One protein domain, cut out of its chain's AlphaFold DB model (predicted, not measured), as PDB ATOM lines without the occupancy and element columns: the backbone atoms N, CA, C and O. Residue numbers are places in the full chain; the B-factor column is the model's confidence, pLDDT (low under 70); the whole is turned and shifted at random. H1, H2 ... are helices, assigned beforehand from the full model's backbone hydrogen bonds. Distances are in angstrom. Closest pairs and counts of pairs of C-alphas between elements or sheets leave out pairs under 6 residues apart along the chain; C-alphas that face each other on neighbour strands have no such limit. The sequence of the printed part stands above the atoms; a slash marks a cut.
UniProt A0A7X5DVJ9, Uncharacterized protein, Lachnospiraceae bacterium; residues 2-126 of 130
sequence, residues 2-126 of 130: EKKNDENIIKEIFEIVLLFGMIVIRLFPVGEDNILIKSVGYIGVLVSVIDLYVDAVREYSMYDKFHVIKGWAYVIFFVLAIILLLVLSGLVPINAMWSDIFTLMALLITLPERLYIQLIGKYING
ATOM      1  N   GLU A   2      83.286 123.704  14.022       48.19
ATOM      2  CA  GLU A   2      84.163 124.473  13.105       48.19
ATOM      3  C   GLU A   2      85.654 124.104  13.161       48.19
ATOM      4  O   GLU A   2      86.232 123.825  12.120       48.19
ATOM      5  N   LYS A   3      86.263 123.965  14.352       49.06
ATOM      6  CA  LYS A   3      87.718 123.705  14.471       49.06
ATOM      7  C   LYS A   3      88.225 122.488  13.688       49.06
ATOM      8  O   LYS A   3      89.331 122.510  13.164       49.06
ATOM      9  N   LYS A   4      87.417 121.424  13.595       54.53
ATOM     10  CA  LYS A   4      87.783 120.213  12.843       54.53
ATOM     11  C   LYS A   4      87.678 120.432  11.328       54.53
ATOM     12  O   LYS A   4      88.321 119.716  10.573       54.53
ATOM     13  N   ASN A   5      86.863 121.381  10.867       61.12
ATOM     14  CA  ASN A   5      86.780 121.749   9.455       61.12
ATOM     15  C   ASN A   5      87.974 122.625   9.049       61.12
ATOM     16  O   ASN A   5      88.583 122.361   8.018       61.12
ATOM     17  N   ASP A   6      88.370 123.570   9.906       61.97
ATOM     18  CA  ASP A   6      89.511 124.461   9.659       61.97
ATOM     19  C   ASP A   6      90.842 123.699   9.571       61.97
ATOM     20  O   ASP A   6      91.641 123.944   8.669       61.97
ATOM     21  N   GLU A   7      91.065 122.718  10.453       66.69
ATOM     22  CA  GLU A   7      92.255 121.854  10.398       66.69
ATOM     23  C   GLU A   7      92.319 121.026   9.103       66.69
ATOM     24  O   GLU A   7      93.397 120.861   8.530       66.69
ATOM     25  N   ASN A   8      91.172 120.547   8.607       70.12
ATOM     26  CA  ASN A   8      91.110 119.819   7.338       70.12
ATOM     27  C   ASN A   8      91.378 120.746   6.145       70.12
ATOM     28  O   ASN A   8      92.130 120.370   5.255       70.12
ATOM     29  N   ILE A   9      90.846 121.972   6.161       71.25
ATOM     30  CA  ILE A   9      91.092 122.981   5.121       71.25
ATOM     31  C   ILE A   9      92.576 123.361   5.067       71.25
ATOM     32  O   ILE A   9      93.162 123.415   3.990       71.25
ATOM     33  N   ILE A  10      93.211 123.591   6.221       73.75
ATOM     34  CA  ILE A  10      94.647 123.907   6.291       73.75
ATOM     35  C   ILE A  10      95.478 122.744   5.741       73.75
ATOM     36  O   ILE A  10      96.444 122.969   5.012       73.75
ATOM     37  N   LYS A  11      95.091 121.504   6.060       71.62
ATOM     38  CA  LYS A  11      95.751 120.301   5.550       71.62
ATOM     39  C   LYS A  11      95.594 120.162   4.030       71.62
ATOM     40  O   LYS A  11      96.589 119.946   3.350       71.62
ATOM     41  N   GLU A  12      94.392 120.355   3.497       75.12
ATOM     42  CA  GLU A  12      94.108 120.312   2.056       75.12
ATOM     43  C   GLU A  12      94.859 121.428   1.300       75.12
ATOM     44  O   GLU A  12      95.452 121.186   0.251       75.12
ATOM     45  N   ILE A  13      94.941 122.641   1.862       75.88
ATOM     46  CA  ILE A  13      95.758 123.738   1.309       75.88
ATOM     47  C   ILE A  13      97.248 123.379   1.327       75.88
ATOM     48  O   ILE A  13      97.962 123.648   0.360       75.88
ATOM     49  N   PHE A  14      97.737 122.766   2.406       71.44
ATOM     50  CA  PHE A  14      99.122 122.311   2.493       71.44
ATOM     51  C   PHE A  14      99.434 121.235   1.443       71.44
ATOM     52  O   PHE A  14     100.475 121.307   0.791       71.44
ATOM     53  N   GLU A  15      98.519 120.288   1.225       73.00
ATOM     54  CA  GLU A  15      98.621 119.272   0.172       73.00
ATOM     55  C   GLU A  15      98.676 119.917  -1.222       73.00
ATOM     56  O   GLU A  15      99.555 119.569  -2.012       73.00
ATOM     57  N   ILE A  16      97.840 120.929  -1.495       75.19
ATOM     58  CA  ILE A  16      97.885 121.712  -2.742       75.19
ATOM     59  C   ILE A  16      99.255 122.368  -2.937       75.19
ATOM     60  O   ILE A  16      99.850 122.253  -4.009       75.19
ATOM     61  N   VAL A  17      99.770 123.052  -1.913       74.69
ATOM     62  CA  VAL A  17     101.053 123.770  -1.988       74.69
ATOM     63  C   VAL A  17     102.217 122.801  -2.196       74.69
ATOM     64  O   VAL A  17     103.101 123.068  -3.011       74.69
ATOM     65  N   LEU A  18     102.213 121.665  -1.499       69.25
ATOM     66  CA  LEU A  18     103.254 120.647  -1.609       69.25
ATOM     67  C   LEU A  18     103.247 119.988  -2.992       69.25
ATOM     68  O   LEU A  18     104.298 119.885  -3.626       69.25
ATOM     69  N   LEU A  19     102.069 119.605  -3.490       71.12
ATOM     70  CA  LEU A  19     101.914 119.032  -4.828       71.12
ATOM     71  C   LEU A  19     102.315 120.034  -5.914       71.12
ATOM     72  O   LEU A  19     103.032 119.676  -6.846       71.12
ATOM     73  N   PHE A  20     101.939 121.305  -5.766       69.75
ATOM     74  CA  PHE A  20     102.365 122.360  -6.679       69.75
ATOM     75  C   PHE A  20     103.887 122.557  -6.659       69.75
ATOM     76  O   PHE A  20     104.517 122.640  -7.712       69.75
ATOM     77  N   GLY A  21     104.506 122.550  -5.476       65.25
ATOM     78  CA  GLY A  21     105.961 122.587  -5.333       65.25
ATOM     79  C   GLY A  21     106.648 121.413  -6.034       65.25
ATOM     80  O   GLY A  21     107.635 121.608  -6.741       65.25
ATOM     81  N   MET A  22     106.091 120.202  -5.918       61.66
ATOM     82  CA  MET A  22     106.589 119.026  -6.636       61.66
ATOM     83  C   MET A  22     106.472 119.170  -8.156       61.66
ATOM     84  O   MET A  22     107.403 118.790  -8.862       61.66
ATOM     85  N   ILE A  23     105.379 119.753  -8.663       68.19
ATOM     86  CA  ILE A  23     105.212 120.060 -10.094       68.19
ATOM     87  C   ILE A  23     106.312 121.023 -10.563       68.19
ATOM     88  O   ILE A  23     106.948 120.771 -11.583       68.19
ATOM     89  N   VAL A  24     106.583 122.088  -9.798       65.62
ATOM     90  CA  VAL A  24     107.603 123.096 -10.136       65.62
ATOM     91  C   VAL A  24     109.016 122.509 -10.115       65.62
ATOM     92  O   VAL A  24     109.788 122.751 -11.037       65.62
ATOM     93  N   ILE A  25     109.363 121.702  -9.109       58.12
ATOM     94  CA  ILE A  25     110.677 121.037  -9.025       58.12
ATOM     95  C   ILE A  25     110.876 120.070 -10.199       58.12
ATOM     96  O   ILE A  25     111.985 119.921 -10.707       58.12
ATOM     97  N   ARG A  26     109.799 119.447 -10.678       62.91
ATOM     98  CA  ARG A  26     109.838 118.536 -11.826       62.91
ATOM     99  C   ARG A  26     109.852 119.255 -13.171       62.91
ATOM    100  O   ARG A  26     110.014 118.595 -14.191       62.91
ATOM    101  N   LEU A  27     109.776 120.594 -13.184       56.75
ATOM    102  CA  LEU A  27     110.083 121.374 -14.382       56.75
ATOM    103  C   LEU A  27     111.571 121.263 -14.799       56.75
ATOM    104  O   LEU A  27     111.944 121.704 -15.887       56.75
ATOM    105  N   PHE A  28     112.414 120.643 -13.966       53.06
ATOM    106  CA  PHE A  28     113.807 120.327 -14.267       53.06
ATOM    107  C   PHE A  28     113.940 118.867 -14.768       53.06
ATOM    108  O   PHE A  28     113.499 117.942 -14.083       53.06
ATOM    109  N   PRO A  29     114.508 118.629 -15.967       49.84
ATOM    110  CA  PRO A  29     114.389 117.353 -16.679       49.84
ATOM    111  C   PRO A  29     115.290 116.238 -16.120       49.84
ATOM    112  O   PRO A  29     116.498 116.428 -15.991       49.84
ATOM    113  N   VAL A  30     114.722 115.041 -15.895       46.12
ATOM    114  CA  VAL A  30     115.460 113.784 -15.650       46.12
ATOM    115  C   VAL A  30     114.765 112.603 -16.364       46.12
ATOM    116  O   VAL A  30     113.696 112.182 -15.946       46.12
ATOM    117  N   GLY A  31     115.402 112.090 -17.427       50.00
ATOM    118  CA  GLY A  31     115.489 110.663 -17.814       50.00
ATOM    119  C   GLY A  31     114.271 109.847 -18.313       50.00
ATOM    120  O   GLY A  31     113.462 109.406 -17.511       50.00
ATOM    121  N   GLU A  32     114.326 109.510 -19.614       55.59
ATOM    122  CA  GLU A  32     113.800 108.356 -20.397       55.59
ATOM    123  C   GLU A  32     112.296 108.025 -20.568       55.59
ATOM    124  O   GLU A  32     111.444 108.126 -19.690       55.59
ATOM    125  N   ASP A  33     111.990 107.582 -21.798       61.69
ATOM    126  CA  ASP A  33     110.752 107.849 -22.523       61.69
ATOM    127  C   ASP A  33     110.007 106.575 -22.973       61.69
ATOM    128  O   ASP A  33     110.437 105.888 -23.894       61.69
ATOM    129  N   ASN A  34     108.813 106.313 -22.417       55.44
ATOM    130  CA  ASN A  34     107.895 105.278 -22.923       55.44
ATOM    131  C   ASN A  34     106.448 105.805 -23.045       55.44
ATOM    132  O   ASN A  34     105.804 106.096 -22.042       55.44
ATOM    133  N   ILE A  35     105.925 105.943 -24.271       58.66
ATOM    134  CA  ILE A  35     104.664 106.665 -24.582       58.66
ATOM    135  C   ILE A  35     103.436 106.071 -23.867       58.66
ATOM    136  O   ILE A  35     102.587 106.817 -23.379       58.66
ATOM    137  N   LEU A  36     103.356 104.741 -23.746       52.09
ATOM    138  CA  LEU A  36     102.236 104.070 -23.075       52.09
ATOM    139  C   LEU A  36     102.173 104.416 -21.584       52.09
ATOM    140  O   LEU A  36     101.119 104.819 -21.101       52.09
ATOM    141  N   ILE A  37     103.306 104.345 -20.881       58.22
ATOM    142  CA  ILE A  37     103.403 104.707 -19.456       58.22
ATOM    143  C   ILE A  37     103.023 106.180 -19.261       58.22
ATOM    144  O   ILE A  37     102.325 106.532 -18.315       58.22
ATOM    145  N   LYS A  38     103.398 107.033 -20.216       61.66
ATOM    146  CA  LYS A  38     103.124 108.468 -20.161       61.66
ATOM    147  C   LYS A  38     101.656 108.848 -20.326       61.66
ATOM    148  O   LYS A  38     101.208 109.844 -19.762       61.66
ATOM    149  N   SER A  39     100.899 108.052 -21.075       61.25
ATOM    150  CA  SER A  39      99.455 108.250 -21.231       61.25
ATOM    151  C   SER A  39      98.659 107.903 -19.966       61.25
ATOM    152  O   SER A  39      97.576 108.447 -19.769       61.25
ATOM    153  N   VAL A  40      99.207 107.075 -19.065       63.88
ATOM    154  CA  VAL A  40      98.539 106.680 -17.811       63.88
ATOM    155  C   VAL A  40      98.339 107.876 -16.882       63.88
ATOM    156  O   VAL A  40      97.246 108.045 -16.345       63.88
ATOM    157  N   GLY A  41      99.344 108.750 -16.742       65.69
ATOM    158  CA  GLY A  41      99.217 109.970 -15.937       65.69
ATOM    159  C   GLY A  41      98.113 110.890 -16.462       65.69
ATOM    160  O   GLY A  41      97.323 111.428 -15.691       65.69
ATOM    161  N   TYR A  42      98.005 111.006 -17.786       69.19
ATOM    162  CA  TYR A  42      96.969 111.802 -18.438       69.19
ATOM    163  C   TYR A  42      95.560 111.218 -18.230       69.19
ATOM    164  O   TYR A  42      94.616 111.950 -17.931       69.19
ATOM    165  N   ILE A  43      95.416 109.893 -18.341       69.25
ATOM    166  CA  ILE A  43      94.162 109.193 -18.023       69.25
ATOM    167  C   ILE A  43      93.782 109.429 -16.556       69.25
ATOM    168  O   ILE A  43      92.613 109.679 -16.269       69.25
ATOM    169  N   GLY A  44      94.762 109.431 -15.647       71.12
ATOM    170  CA  GLY A  44      94.559 109.787 -14.243       71.12
ATOM    171  C   GLY A  44      93.920 111.165 -14.073       71.12
ATOM    172  O   GLY A  44      92.930 111.284 -13.361       71.12
ATOM    173  N   VAL A  45      94.406 112.187 -14.789       78.06
ATOM    174  CA  VAL A  45      93.820 113.543 -14.745       78.06
ATOM    175  C   VAL A  45      92.364 113.530 -15.195       78.06
ATOM    176  O   VAL A  45      91.518 114.135 -14.540       78.06
ATOM    177  N   LEU A  46      92.057 112.839 -16.297       75.56
ATOM    178  CA  LEU A  46      90.685 112.740 -16.795       75.56
ATOM    179  C   LEU A  46      89.749 112.114 -15.758       75.56
ATOM    180  O   LEU A  46      88.663 112.643 -15.530       75.56
ATOM    181  N   VAL A  47      90.173 111.017 -15.126       77.56
ATOM    182  CA  VAL A  47      89.389 110.340 -14.085       77.56
ATOM    183  C   VAL A  47      89.174 111.265 -12.886       77.56
ATOM    184  O   VAL A  47      88.032 111.442 -12.478       77.56
ATOM    185  N   SER A  48      90.222 111.932 -12.392       79.38
ATOM    186  CA  SER A  48      90.119 112.870 -11.265       79.38
ATOM    187  C   SER A  48      89.171 114.041 -11.545       79.38
ATOM    188  O   SER A  48      88.412 114.446 -10.668       79.38
ATOM    189  N   VAL A  49      89.178 114.584 -12.768       78.94
ATOM    190  CA  VAL A  49      88.245 115.652 -13.171       78.94
ATOM    191  C   VAL A  49      86.803 115.140 -13.218       78.94
ATOM    192  O   VAL A  49      85.889 115.865 -12.821       78.94
ATOM    193  N   ILE A  50      86.583 113.915 -13.711       77.25
ATOM    194  CA  ILE A  50      85.249 113.304 -13.767       77.25
ATOM    195  C   ILE A  50      84.718 113.043 -12.359       77.25
ATOM    196  O   ILE A  50      83.568 113.397 -12.106       77.25
ATOM    197  N   ASP A  51      85.524 112.471 -11.463       79.69
ATOM    198  CA  ASP A  51      85.124 112.209 -10.072       79.69
ATOM    199  C   ASP A  51      84.704 113.507  -9.379       79.69
ATOM    200  O   ASP A  51      83.555 113.625  -8.946       79.69
ATOM    201  N   LEU A  52      85.555 114.539  -9.442       80.50
ATOM    202  CA  LEU A  52      85.249 115.842  -8.854       80.50
ATOM    203  C   LEU A  52      83.963 116.451  -9.437       80.50
ATOM    204  O   LEU A  52      83.175 117.083  -8.729       80.50
ATOM    205  N   TYR A  53      83.724 116.277 -10.741       78.25
ATOM    206  CA  TYR A  53      82.492 116.738 -11.377       78.25
ATOM    207  C   TYR A  53      81.265 115.945 -10.906       78.25
ATOM    208  O   TYR A  53      80.228 116.549 -10.630       78.25
ATOM    209  N   VAL A  54      81.355 114.616 -10.809       78.62
ATOM    210  CA  VAL A  54      80.264 113.755 -10.327       78.62
ATOM    211  C   VAL A  54      79.896 114.116  -8.893       78.62
ATOM    212  O   VAL A  54      78.707 114.248  -8.590       78.62
ATOM    213  N   ASP A  55      80.883 114.345  -8.037       80.06
ATOM    214  CA  ASP A  55      80.638 114.706  -6.646       80.06
ATOM    215  C   ASP A  55      80.093 116.135  -6.512       80.06
ATOM    216  O   ASP A  55      79.131 116.363  -5.773       80.06
ATOM    217  N   ALA A  56      80.551 117.082  -7.337       76.25
ATOM    218  CA  ALA A  56      79.932 118.404  -7.425       76.25
ATOM    219  C   ALA A  56      78.468 118.354  -7.919       76.25
ATOM    220  O   ALA A  56      77.622 119.102  -7.422       76.25
ATOM    221  N   VAL A  57      78.140 117.472  -8.875       77.25
ATOM    222  CA  VAL A  57      76.758 117.237  -9.338       77.25
ATOM    223  C   VAL A  57      75.912 116.654  -8.208       77.25
ATOM    224  O   VAL A  57      74.792 117.117  -7.987       77.25
ATOM    225  N   ARG A  58      76.415 115.649  -7.486       77.00
ATOM    226  CA  ARG A  58      75.687 115.034  -6.366       77.00
ATOM    227  C   ARG A  58      75.314 116.065  -5.305       77.00
ATOM    228  O   ARG A  58      74.168 116.075  -4.868       77.00
ATOM    229  N   GLU A  59      76.243 116.951  -4.967       75.50
ATOM    230  CA  GLU A  59      76.056 117.914  -3.881       75.50
ATOM    231  C   GLU A  59      75.243 119.154  -4.302       75.50
ATOM    232  O   GLU A  59      74.452 119.682  -3.517       75.50
ATOM    233  N   TYR A  60      75.387 119.624  -5.550       73.56
ATOM    234  CA  TYR A  60      74.847 120.926  -5.967       73.56
ATOM    235  C   TYR A  60      73.947 120.927  -7.210       73.56
ATOM    236  O   TYR A  60      73.489 121.999  -7.614       73.56
ATOM    237  N   SER A  61      73.617 119.772  -7.797       68.62
ATOM    238  CA  SER A  61      72.757 119.702  -9.000       68.62
ATOM    239  C   SER A  61      71.374 120.336  -8.844       68.62
ATOM    240  O   SER A  61      70.774 120.722  -9.845       68.62
ATOM    241  N   MET A  62      70.867 120.469  -7.615       64.56
ATOM    242  CA  MET A  62      69.575 121.105  -7.338       64.56
ATOM    243  C   MET A  62      69.591 122.639  -7.441       64.56
ATOM    244  O   MET A  62      68.529 123.257  -7.412       64.56
ATOM    245  N   TYR A  63      70.763 123.271  -7.551       67.50
ATOM    246  CA  TYR A  63      70.875 124.726  -7.639       67.50
ATOM    247  C   TYR A  63      70.980 125.189  -9.091       67.50
ATOM    248  O   TYR A  63      71.869 124.770  -9.825       67.50
ATOM    249  N   ASP A  64      70.139 126.148  -9.478       65.50
ATOM    250  CA  ASP A  64      70.045 126.640 -10.859       65.50
ATOM    251  C   ASP A  64      71.396 127.173 -11.386       65.50
ATOM    252  O   ASP A  64      71.824 126.876 -12.498       65.50
ATOM    253  N   LYS A  65      72.175 127.848 -10.525       68.62
ATOM    254  CA  LYS A  65      73.524 128.358 -10.846       68.62
ATOM    255  C   LYS A  65      74.554 127.272 -11.181       68.62
ATOM    256  O   LYS A  65      75.590 127.585 -11.770       68.62
ATOM    257  N   PHE A  66      74.287 126.009 -10.848       72.12
ATOM    258  CA  PHE A  66      75.147 124.888 -11.219       72.12
ATOM    259  C   PHE A  66      75.233 124.710 -12.747       72.12
ATOM    260  O   PHE A  66      76.214 124.158 -13.245       72.12
ATOM    261  N   HIS A  67      74.280 125.257 -13.521       73.31
ATOM    262  CA  HIS A  67      74.332 125.236 -14.987       73.31
ATOM    263  C   HIS A  67      75.621 125.871 -15.547       73.31
ATOM    264  O   HIS A  67      76.139 125.417 -16.568       73.31
ATOM    265  N   VAL A  68      76.153 126.909 -14.885       74.25
ATOM    266  CA  VAL A  68      77.376 127.610 -15.310       74.25
ATOM    267  C   VAL A  68      78.584 126.703 -15.112       74.25
ATOM    268  O   VAL A  68      79.396 126.542 -16.020       74.25
ATOM    269  N   ILE A  69      78.665 126.052 -13.950       76.00
ATOM    270  CA  ILE A  69      79.747 125.125 -13.596       76.00
ATOM    271  C   ILE A  69      79.725 123.910 -14.515       76.00
ATOM    272  O   ILE A  69      80.762 123.512 -15.036       76.00
ATOM    273  N   LYS A  70      78.531 123.383 -14.799       74.62
ATOM    274  CA  LYS A  70      78.334 122.331 -15.795       74.62
ATOM    275  C   LYS A  70      78.857 122.749 -17.170       74.62
ATOM    276  O   LYS A  70      79.575 121.979 -17.799       74.62
ATOM    277  N   GLY A  71      78.551 123.967 -17.619       78.50
ATOM    278  CA  GLY A  71      79.072 124.511 -18.876       78.50
ATOM    279  C   GLY A  71      80.603 124.560 -18.911       78.50
ATOM    280  O   GLY A  71      81.212 124.054 -19.852       78.50
ATOM    281  N   TRP A  72      81.234 125.095 -17.863       77.94
ATOM    282  CA  TRP A  72      82.696 125.148 -17.756       77.94
ATOM    283  C   TRP A  72      83.341 123.762 -17.698       77.94
ATOM    284  O   TRP A  72      84.358 123.547 -18.353       77.94
ATOM    285  N   ALA A  73      82.733 122.809 -16.992       77.12
ATOM    286  CA  ALA A  73      83.211 121.432 -16.943       77.12
ATOM    287  C   ALA A  73      83.231 120.789 -18.340       77.12
ATOM    288  O   ALA A  73      84.226 120.173 -18.713       77.12
ATOM    289  N   TYR A  74      82.188 121.001 -19.154       77.19
ATOM    290  CA  TYR A  74      82.166 120.531 -20.544       77.19
ATOM    291  C   TYR A  74      83.262 121.166 -21.405       77.19
ATOM    292  O   TYR A  74      83.892 120.469 -22.199       77.19
ATOM    293  N   VAL A  75      83.515 122.468 -21.245       83.50
ATOM    294  CA  VAL A  75      84.590 123.160 -21.975       83.50
ATOM    295  C   VAL A  75      85.957 122.593 -21.591       83.50
ATOM    296  O   VAL A  75      86.748 122.260 -22.471       83.50
ATOM    297  N   ILE A  76      86.220 122.420 -20.292       80.56
ATOM    298  CA  ILE A  76      87.470 121.836 -19.784       80.56
ATOM    299  C   ILE A  76      87.644 120.407 -20.312       80.56
ATOM    300  O   ILE A  76      88.717 120.060 -20.808       80.56
ATOM    301  N   PHE A  77      86.584 119.599 -20.275       79.19
ATOM    302  CA  PHE A  77      86.604 118.234 -20.792       79.19
ATOM    303  C   PHE A  77      86.909 118.187 -22.294       79.19
ATOM    304  O   PHE A  77      87.703 117.362 -22.741       79.19
ATOM    305  N   PHE A  78      86.328 119.098 -23.078       81.38
ATOM    306  CA  PHE A  78      86.575 119.182 -24.515       81.38
ATOM    307  C   PHE A  78      88.024 119.577 -24.835       81.38
ATOM    308  O   PHE A  78      88.655 118.968 -25.697       81.38
ATOM    309  N   VAL A  79      88.580 120.549 -24.102       83.88
ATOM    310  CA  VAL A  79      89.991 120.948 -24.231       83.88
ATOM    311  C   VAL A  79      90.919 119.783 -23.886       83.88
ATOM    312  O   VAL A  79      91.859 119.511 -24.634       83.88
ATOM    313  N   LEU A  80      90.635 119.057 -22.802       79.31
ATOM    314  CA  LEU A  80      91.378 117.853 -22.441       79.31
ATOM    315  C   LEU A  80      91.289 116.807 -23.569       79.31
ATOM    316  O   LEU A  80      92.314 116.388 -24.097       79.31
ATOM    317  N   ALA A  81      90.099 116.466 -24.058       78.50
ATOM    318  CA  ALA A  81      89.946 115.494 -25.144       78.50
ATOM    319  C   ALA A  81      90.777 115.834 -26.404       78.50
ATOM    320  O   ALA A  81      91.375 114.940 -27.006       78.50
ATOM    321  N   ILE A  82      90.883 117.117 -26.777       81.25
ATOM    322  CA  ILE A  82      91.752 117.566 -27.880       81.25
ATOM    323  C   ILE A  82      93.230 117.300 -27.565       81.25
ATOM    324  O   ILE A  82      93.951 116.769 -28.410       81.25
ATOM    325  N   ILE A  83      93.685 117.637 -26.357       77.19
ATOM    326  CA  ILE A  83      95.067 117.394 -25.919       77.19
ATOM    327  C   ILE A  83      95.384 115.894 -25.957       77.19
ATOM    328  O   ILE A  83      96.439 115.509 -26.458       77.19
ATOM    329  N   LEU A  84      94.460 115.035 -25.513       73.94
ATOM    330  CA  LEU A  84      94.622 113.581 -25.583       73.94
ATOM    331  C   LEU A  84      94.814 113.088 -27.024       73.94
ATOM    332  O   LEU A  84      95.682 112.257 -27.286       73.94
ATOM    333  N   LEU A  85      94.024 113.602 -27.971       74.69
ATOM    334  CA  LEU A  85      94.146 113.249 -29.389       74.69
ATOM    335  C   LEU A  85      95.484 113.713 -29.985       74.69
ATOM    336  O   LEU A  85      96.105 112.979 -30.755       74.69
ATOM    337  N   LEU A  86      95.960 114.902 -29.610       73.06
ATOM    338  CA  LEU A  86      97.267 115.426 -30.028       73.06
ATOM    339  C   LEU A  86      98.436 114.592 -29.484       73.06
ATOM    340  O   LEU A  86      99.440 114.390 -30.167       73.06
ATOM    341  N   VAL A  87      98.284 114.067 -28.272       68.25
ATOM    342  CA  VAL A  87      99.231 113.138 -27.650       68.25
ATOM    343  C   VAL A  87      99.229 111.786 -28.367       68.25
ATOM    344  O   VAL A  87     100.286 111.284 -28.740       68.25
ATOM    345  N   LEU A  88      98.048 111.196 -28.587       67.50
ATOM    346  CA  LEU A  88      97.897 109.885 -29.233       67.50
ATOM    347  C   LEU A  88      98.359 109.890 -30.692       67.50
ATOM    348  O   LEU A  88      98.901 108.898 -31.169       67.50
ATOM    349  N   SER A  89      98.170 111.007 -31.394       69.56
ATOM    350  CA  SER A  89      98.651 111.196 -32.768       69.56
ATOM    351  C   SER A  89     100.166 111.400 -32.867       69.56
ATOM    352  O   SER A  89     100.690 111.490 -33.975       69.56
ATOM    353  N   GLY A  90     100.884 111.478 -31.738       61.25
ATOM    354  CA  GLY A  90     102.334 111.684 -31.706       61.25
ATOM    355  C   GLY A  90     102.778 113.081 -32.150       61.25
ATOM    356  O   GLY A  90     103.976 113.331 -32.250       61.25
ATOM    357  N   LEU A  91     101.833 113.999 -32.393       62.06
ATOM    358  CA  LEU A  91     102.103 115.397 -32.739       62.06
ATOM    359  C   LEU A  91     102.708 116.168 -31.560       62.06
ATOM    360  O   LEU A  91     103.448 117.129 -31.765       62.06
ATOM    361  N   VAL A  92     102.407 115.739 -30.331       61.75
ATOM    362  CA  VAL A  92     102.967 116.299 -29.100       61.75
ATOM    363  C   VAL A  92     103.776 115.217 -28.381       61.75
ATOM    364  O   VAL A  92     103.183 114.280 -27.836       61.75
ATOM    365  N   PRO A  93     105.117 115.316 -28.338       59.31
ATOM    366  CA  PRO A  93     105.917 114.392 -27.554       59.31
ATOM    367  C   PRO A  93     105.669 114.653 -26.065       59.31
ATOM    368  O   PRO A  93     106.140 115.641 -25.502       59.31
ATOM    369  N   ILE A  94     104.944 113.753 -25.396       62.19
ATOM    370  CA  ILE A  94     104.962 113.717 -23.931       62.19
ATOM    371  C   ILE A  94     106.352 113.213 -23.544       62.19
ATOM    372  O   ILE A  94     106.693 112.081 -23.866       62.19
ATOM    373  N   ASN A  95     107.166 114.038 -22.890       64.56
ATOM    374  CA  ASN A  95     108.417 113.634 -22.229       64.56
ATOM    375  C   ASN A  95     108.097 113.053 -20.827       64.56
ATOM    376  O   ASN A  95     107.006 113.295 -20.313       64.56
ATOM    377  N   ALA A  96     108.999 112.297 -20.195       64.75
ATOM    378  CA  ALA A  96     108.827 111.743 -18.840       64.75
ATOM    379  C   ALA A  96     108.322 112.793 -17.828       64.75
ATOM    380  O   ALA A  96     107.356 112.574 -17.100       64.75
ATOM    381  N   MET A  97     108.875 113.998 -17.929       66.56
ATOM    382  CA  MET A  97     108.450 115.207 -17.224       66.56
ATOM    383  C   MET A  97     106.933 115.477 -17.292       66.56
ATOM    384  O   MET A  97     106.295 115.709 -16.271       66.56
ATOM    385  N   TRP A  98     106.335 115.427 -18.483       70.44
ATOM    386  CA  TRP A  98     104.913 115.721 -18.680       70.44
ATOM    387  C   TRP A  98     104.008 114.632 -18.096       70.44
ATOM    388  O   TRP A  98     102.963 114.944 -17.537       70.44
ATOM    389  N   SER A  99     104.425 113.367 -18.168       70.25
ATOM    390  CA  SER A  99     103.709 112.251 -17.533       70.25
ATOM    391  C   SER A  99     103.619 112.409 -16.020       70.25
ATOM    392  O   SER A  99     102.564 112.189 -15.418       70.25
ATOM    393  N   ASP A 100     104.720 112.819 -15.401       72.25
ATOM    394  CA  ASP A 100     104.754 113.066 -13.966       72.25
ATOM    395  C   ASP A 100     103.914 114.281 -13.580       72.25
ATOM    396  O   ASP A 100     103.188 114.230 -12.590       72.25
ATOM    397  N   ILE A 101     103.949 115.347 -14.387       75.88
ATOM    398  CA  ILE A 101     103.078 116.516 -14.210       75.88
ATOM    399  C   ILE A 101     101.606 116.100 -14.271       75.88
ATOM    400  O   ILE A 101     100.837 116.511 -13.407       75.88
ATOM    401  N   PHE A 102     101.204 115.259 -15.229       77.81
ATOM    402  CA  PHE A 102      99.826 114.768 -15.296       77.81
ATOM    403  C   PHE A 102      99.463 113.921 -14.074       77.81
ATOM    404  O   PHE A 102      98.413 114.120 -13.473       77.81
ATOM    405  N   THR A 103     100.356 113.039 -13.635       78.00
ATOM    406  CA  THR A 103     100.120 112.223 -12.436       78.00
ATOM    407  C   THR A 103      99.952 113.097 -11.190       78.00
ATOM    408  O   THR A 103      99.044 112.884 -10.389       78.00
ATOM    409  N   LEU A 104     100.780 114.134 -11.045       78.06
ATOM    410  CA  LEU A 104     100.673 115.106  -9.957       78.06
ATOM    411  C   LEU A 104      99.417 115.975 -10.069       78.06
ATOM    412  O   LEU A 104      98.818 116.280  -9.044       78.06
ATOM    413  N   MET A 105      98.981 116.339 -11.277       77.69
ATOM    414  CA  MET A 105      97.704 117.030 -11.484       77.69
ATOM    415  C   MET A 105      96.515 116.159 -11.078       77.69
ATOM    416  O   MET A 105      95.603 116.661 -10.433       77.69
ATOM    417  N   ALA A 106      96.526 114.867 -11.411       79.44
ATOM    418  CA  ALA A 106      95.478 113.937 -10.997       79.44
ATOM    419  C   ALA A 106      95.373 113.895  -9.464       79.44
ATOM    420  O   ALA A 106      94.302 114.090  -8.895       79.44
ATOM    421  N   LEU A 107      96.520 113.759  -8.791       79.88
ATOM    422  CA  LEU A 107      96.598 113.800  -7.331       79.88
ATOM    423  C   LEU A 107      96.140 115.144  -6.760       79.88
ATOM    424  O   LEU A 107      95.418 115.160  -5.770       79.88
ATOM    425  N   LEU A 108      96.515 116.257  -7.391       79.62
ATOM    426  CA  LEU A 108      96.111 117.599  -6.972       79.62
ATOM    427  C   LEU A 108      94.602 117.802  -7.052       79.62
ATOM    428  O   LEU A 108      94.056 118.539  -6.245       79.62
ATOM    429  N   ILE A 109      93.935 117.167  -8.010       78.81
ATOM    430  CA  ILE A 109      92.485 117.265  -8.171       78.81
ATOM    431  C   ILE A 109      91.771 116.355  -7.163       78.81
ATOM    432  O   ILE A 109      90.774 116.770  -6.579       78.81
ATOM    433  N   THR A 110      92.291 115.148  -6.923       75.06
ATOM    434  CA  THR A 110      91.639 114.145  -6.065       75.06
ATOM    435  C   THR A 110      91.879 114.354  -4.562       75.06
ATOM    436  O   THR A 110      90.974 114.113  -3.774       75.06
ATOM    437  N   LEU A 111      93.068 114.787  -4.119       75.69
ATOM    438  CA  LEU A 111      93.369 114.904  -2.676       75.69
ATOM    439  C   LEU A 111      92.524 115.968  -1.945       75.69
ATOM    440  O   LEU A 111      91.914 115.644  -0.927       75.69
ATOM    441  N   PRO A 112      92.432 117.216  -2.438       78.19
ATOM    442  CA  PRO A 112      91.677 118.289  -1.805       78.19
ATOM    443  C   PRO A 112      90.271 118.428  -2.411       78.19
ATOM    444  O   PRO A 112      89.730 119.530  -2.519       78.19
ATOM    445  N   GLU A 113      89.657 117.310  -2.808       75.31
ATOM    446  CA  GLU A 113      88.322 117.262  -3.420       75.31
ATOM    447  C   GLU A 113      87.269 117.993  -2.578       75.31
ATOM    448  O   GLU A 113      86.484 118.802  -3.080       75.31
ATOM    449  N   ARG A 114      87.309 117.794  -1.260       74.69
ATOM    450  CA  ARG A 114      86.376 118.428  -0.328       74.69
ATOM    451  C   ARG A 114      86.523 119.952  -0.292       74.69
ATOM    452  O   ARG A 114      85.518 120.649  -0.125       74.69
ATOM    453  N   LEU A 115      87.738 120.476  -0.466       77.50
ATOM    454  CA  LEU A 115      87.991 121.910  -0.594       77.50
ATOM    455  C   LEU A 115      87.317 122.456  -1.853       77.50
ATOM    456  O   LEU A 115      86.634 123.481  -1.803       77.50
ATOM    457  N   TYR A 116      87.493 121.761  -2.978       78.25
ATOM    458  CA  TYR A 116      86.936 122.166  -4.265       78.25
ATOM    459  C   TYR A 116      85.408 122.164  -4.240       78.25
ATOM    460  O   TYR A 116      84.793 123.137  -4.681       78.25
ATOM    461  N   ILE A 117      84.790 121.143  -3.645       78.38
ATOM    462  CA  ILE A 117      83.337 121.072  -3.451       78.38
ATOM    463  C   ILE A 117      82.853 122.234  -2.567       78.38
ATOM    464  O   ILE A 117      81.892 122.911  -2.926       78.38
ATOM    465  N   GLN A 118      83.546 122.555  -1.467       77.62
ATOM    466  CA  GLN A 118      83.195 123.704  -0.615       77.62
ATOM    467  C   GLN A 118      83.322 125.051  -1.346       77.62
ATOM    468  O   GLN A 118      82.456 125.916  -1.204       77.62
ATOM    469  N   LEU A 119      84.368 125.238  -2.154       78.25
ATOM    470  CA  LEU A 119      84.559 126.427  -2.997       78.25
ATOM    471  C   LEU A 119      83.437 126.570  -4.030       78.25
ATOM    472  O   LEU A 119      82.871 127.657  -4.180       78.25
ATOM    473  N   ILE A 120      83.081 125.468  -4.695       76.62
ATOM    474  CA  ILE A 120      81.943 125.389  -5.616       76.62
ATOM    475  C   ILE A 120      80.649 125.763  -4.883       76.62
ATOM    476  O   ILE A 120      79.907 126.631  -5.346       76.62
ATOM    477  N   GLY A 121      80.413 125.196  -3.701       72.56
ATOM    478  CA  GLY A 121      79.266 125.520  -2.859       72.56
ATOM    479  C   GLY A 121      79.202 126.992  -2.470       72.56
ATOM    480  O   GLY A 121      78.147 127.617  -2.579       72.56
ATOM    481  N   LYS A 122      80.336 127.586  -2.084       75.62
ATOM    482  CA  LYS A 122      80.437 129.012  -1.748       75.62
ATOM    483  C   LYS A 122      80.117 129.899  -2.951       75.62
ATOM    484  O   LYS A 122      79.423 130.906  -2.795       75.62
ATOM    485  N   TYR A 123      80.568 129.514  -4.143       74.56
ATOM    486  CA  TYR A 123      80.265 130.217  -5.389       74.56
ATOM    487  C   TYR A 123      78.771 130.135  -5.750       74.56
ATOM    488  O   TYR A 123      78.143 131.155  -6.049       74.56
ATOM    489  N   ILE A 124      78.165 128.949  -5.647       71.12
ATOM    490  CA  ILE A 124      76.742 128.719  -5.943       71.12
ATOM    491  C   ILE A 124      75.842 129.456  -4.942       71.12
ATOM    492  O   ILE A 124      74.950 130.217  -5.338       71.12
ATOM    493  N   ASN A 125      76.112 129.308  -3.644       69.31
ATOM    494  CA  ASN A 125      75.321 129.914  -2.570       69.31
ATOM    495  C   ASN A 125      75.613 131.411  -2.365       69.31
ATOM    496  O   ASN A 125      74.998 132.049  -1.508       69.31
ATOM    497  N   GLY A 126      76.521 132.001  -3.154       63.47
ATOM    498  CA  GLY A 126      76.865 133.423  -3.076       63.47
ATOM    499  C   GLY A 126      77.484 133.822  -1.734       63.47
ATOM    500  O   GLY A 126      77.241 134.927  -1.258       63.47
TER     501      GLY A 126
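This is residues 2 to 126 of the 130 residues of an uncharacterized protein of Lachnospiraceae bacterium (UniProt A0A7X5DVJ9). Four helices lie nearly aligned side by side in a flat row, in the order H1, H4, H2, H3, with H2 and H4 in the middle, while the short H5 slants across one end of H2. The first residues of H1, 2 to 7, stick out free. The printed part has 125 residues with five named helices, H1 to H5 along the chain, and no named strand: all helix. It is only just compact, close to loose, with a radius of gyration of the C-alphas of 16.5 A; the spans are 47 by 31 by 17 A.

H1, residues 2 to 25, touches H4, residues 96 to 110, with residues 15 to 23 alone, at a shallow tilt of 8 degrees, opposite ways; their closest C-alphas, of Ile 23 and Ile 101, are 5.8 A apart. H2, residues 35 to 60, is the hub, touching three helices. It touches H4 at 16 degrees, a shallow tilt, the same way; the closest C-alphas are those of Val 45 and Ala 106, 4.1 A. H2 and H3, residues 66 to 88, form a helical hairpin at 8 degrees; the closest C-alphas are those of Tyr 60 and Phe 66, 6.6 A. H5, residues 113 to 124, touches residues 52 to 60 alone of H2, at a steep tilt of 46 degrees; the closest C-alphas are those of Ala 56 and Ile 117, 5.9 A. H1 and H3 are apart. Every O i to N i+4 pair is within hydrogen-bond range in H3, H4 and H5; H1 has 19 of 20 and H2 19 of 22.

H1 begins at C-alpha 2 (84.163, 124.473, 13.105) and is 34.7 A long. H2 measures 37.9 A, H3 32.7 A and H4 21.5 A. H5 ends at C-alpha 124 (76.742, 128.719, -5.943).

The C-alphas of Lys 3 and Ser 89 are farthest apart, 50.1 A. The printed part has no cut and no long link. Mean pLDDT of the printed part is 70.6; 49 residues are under 70, among them 20 to 43 and 87 to 97.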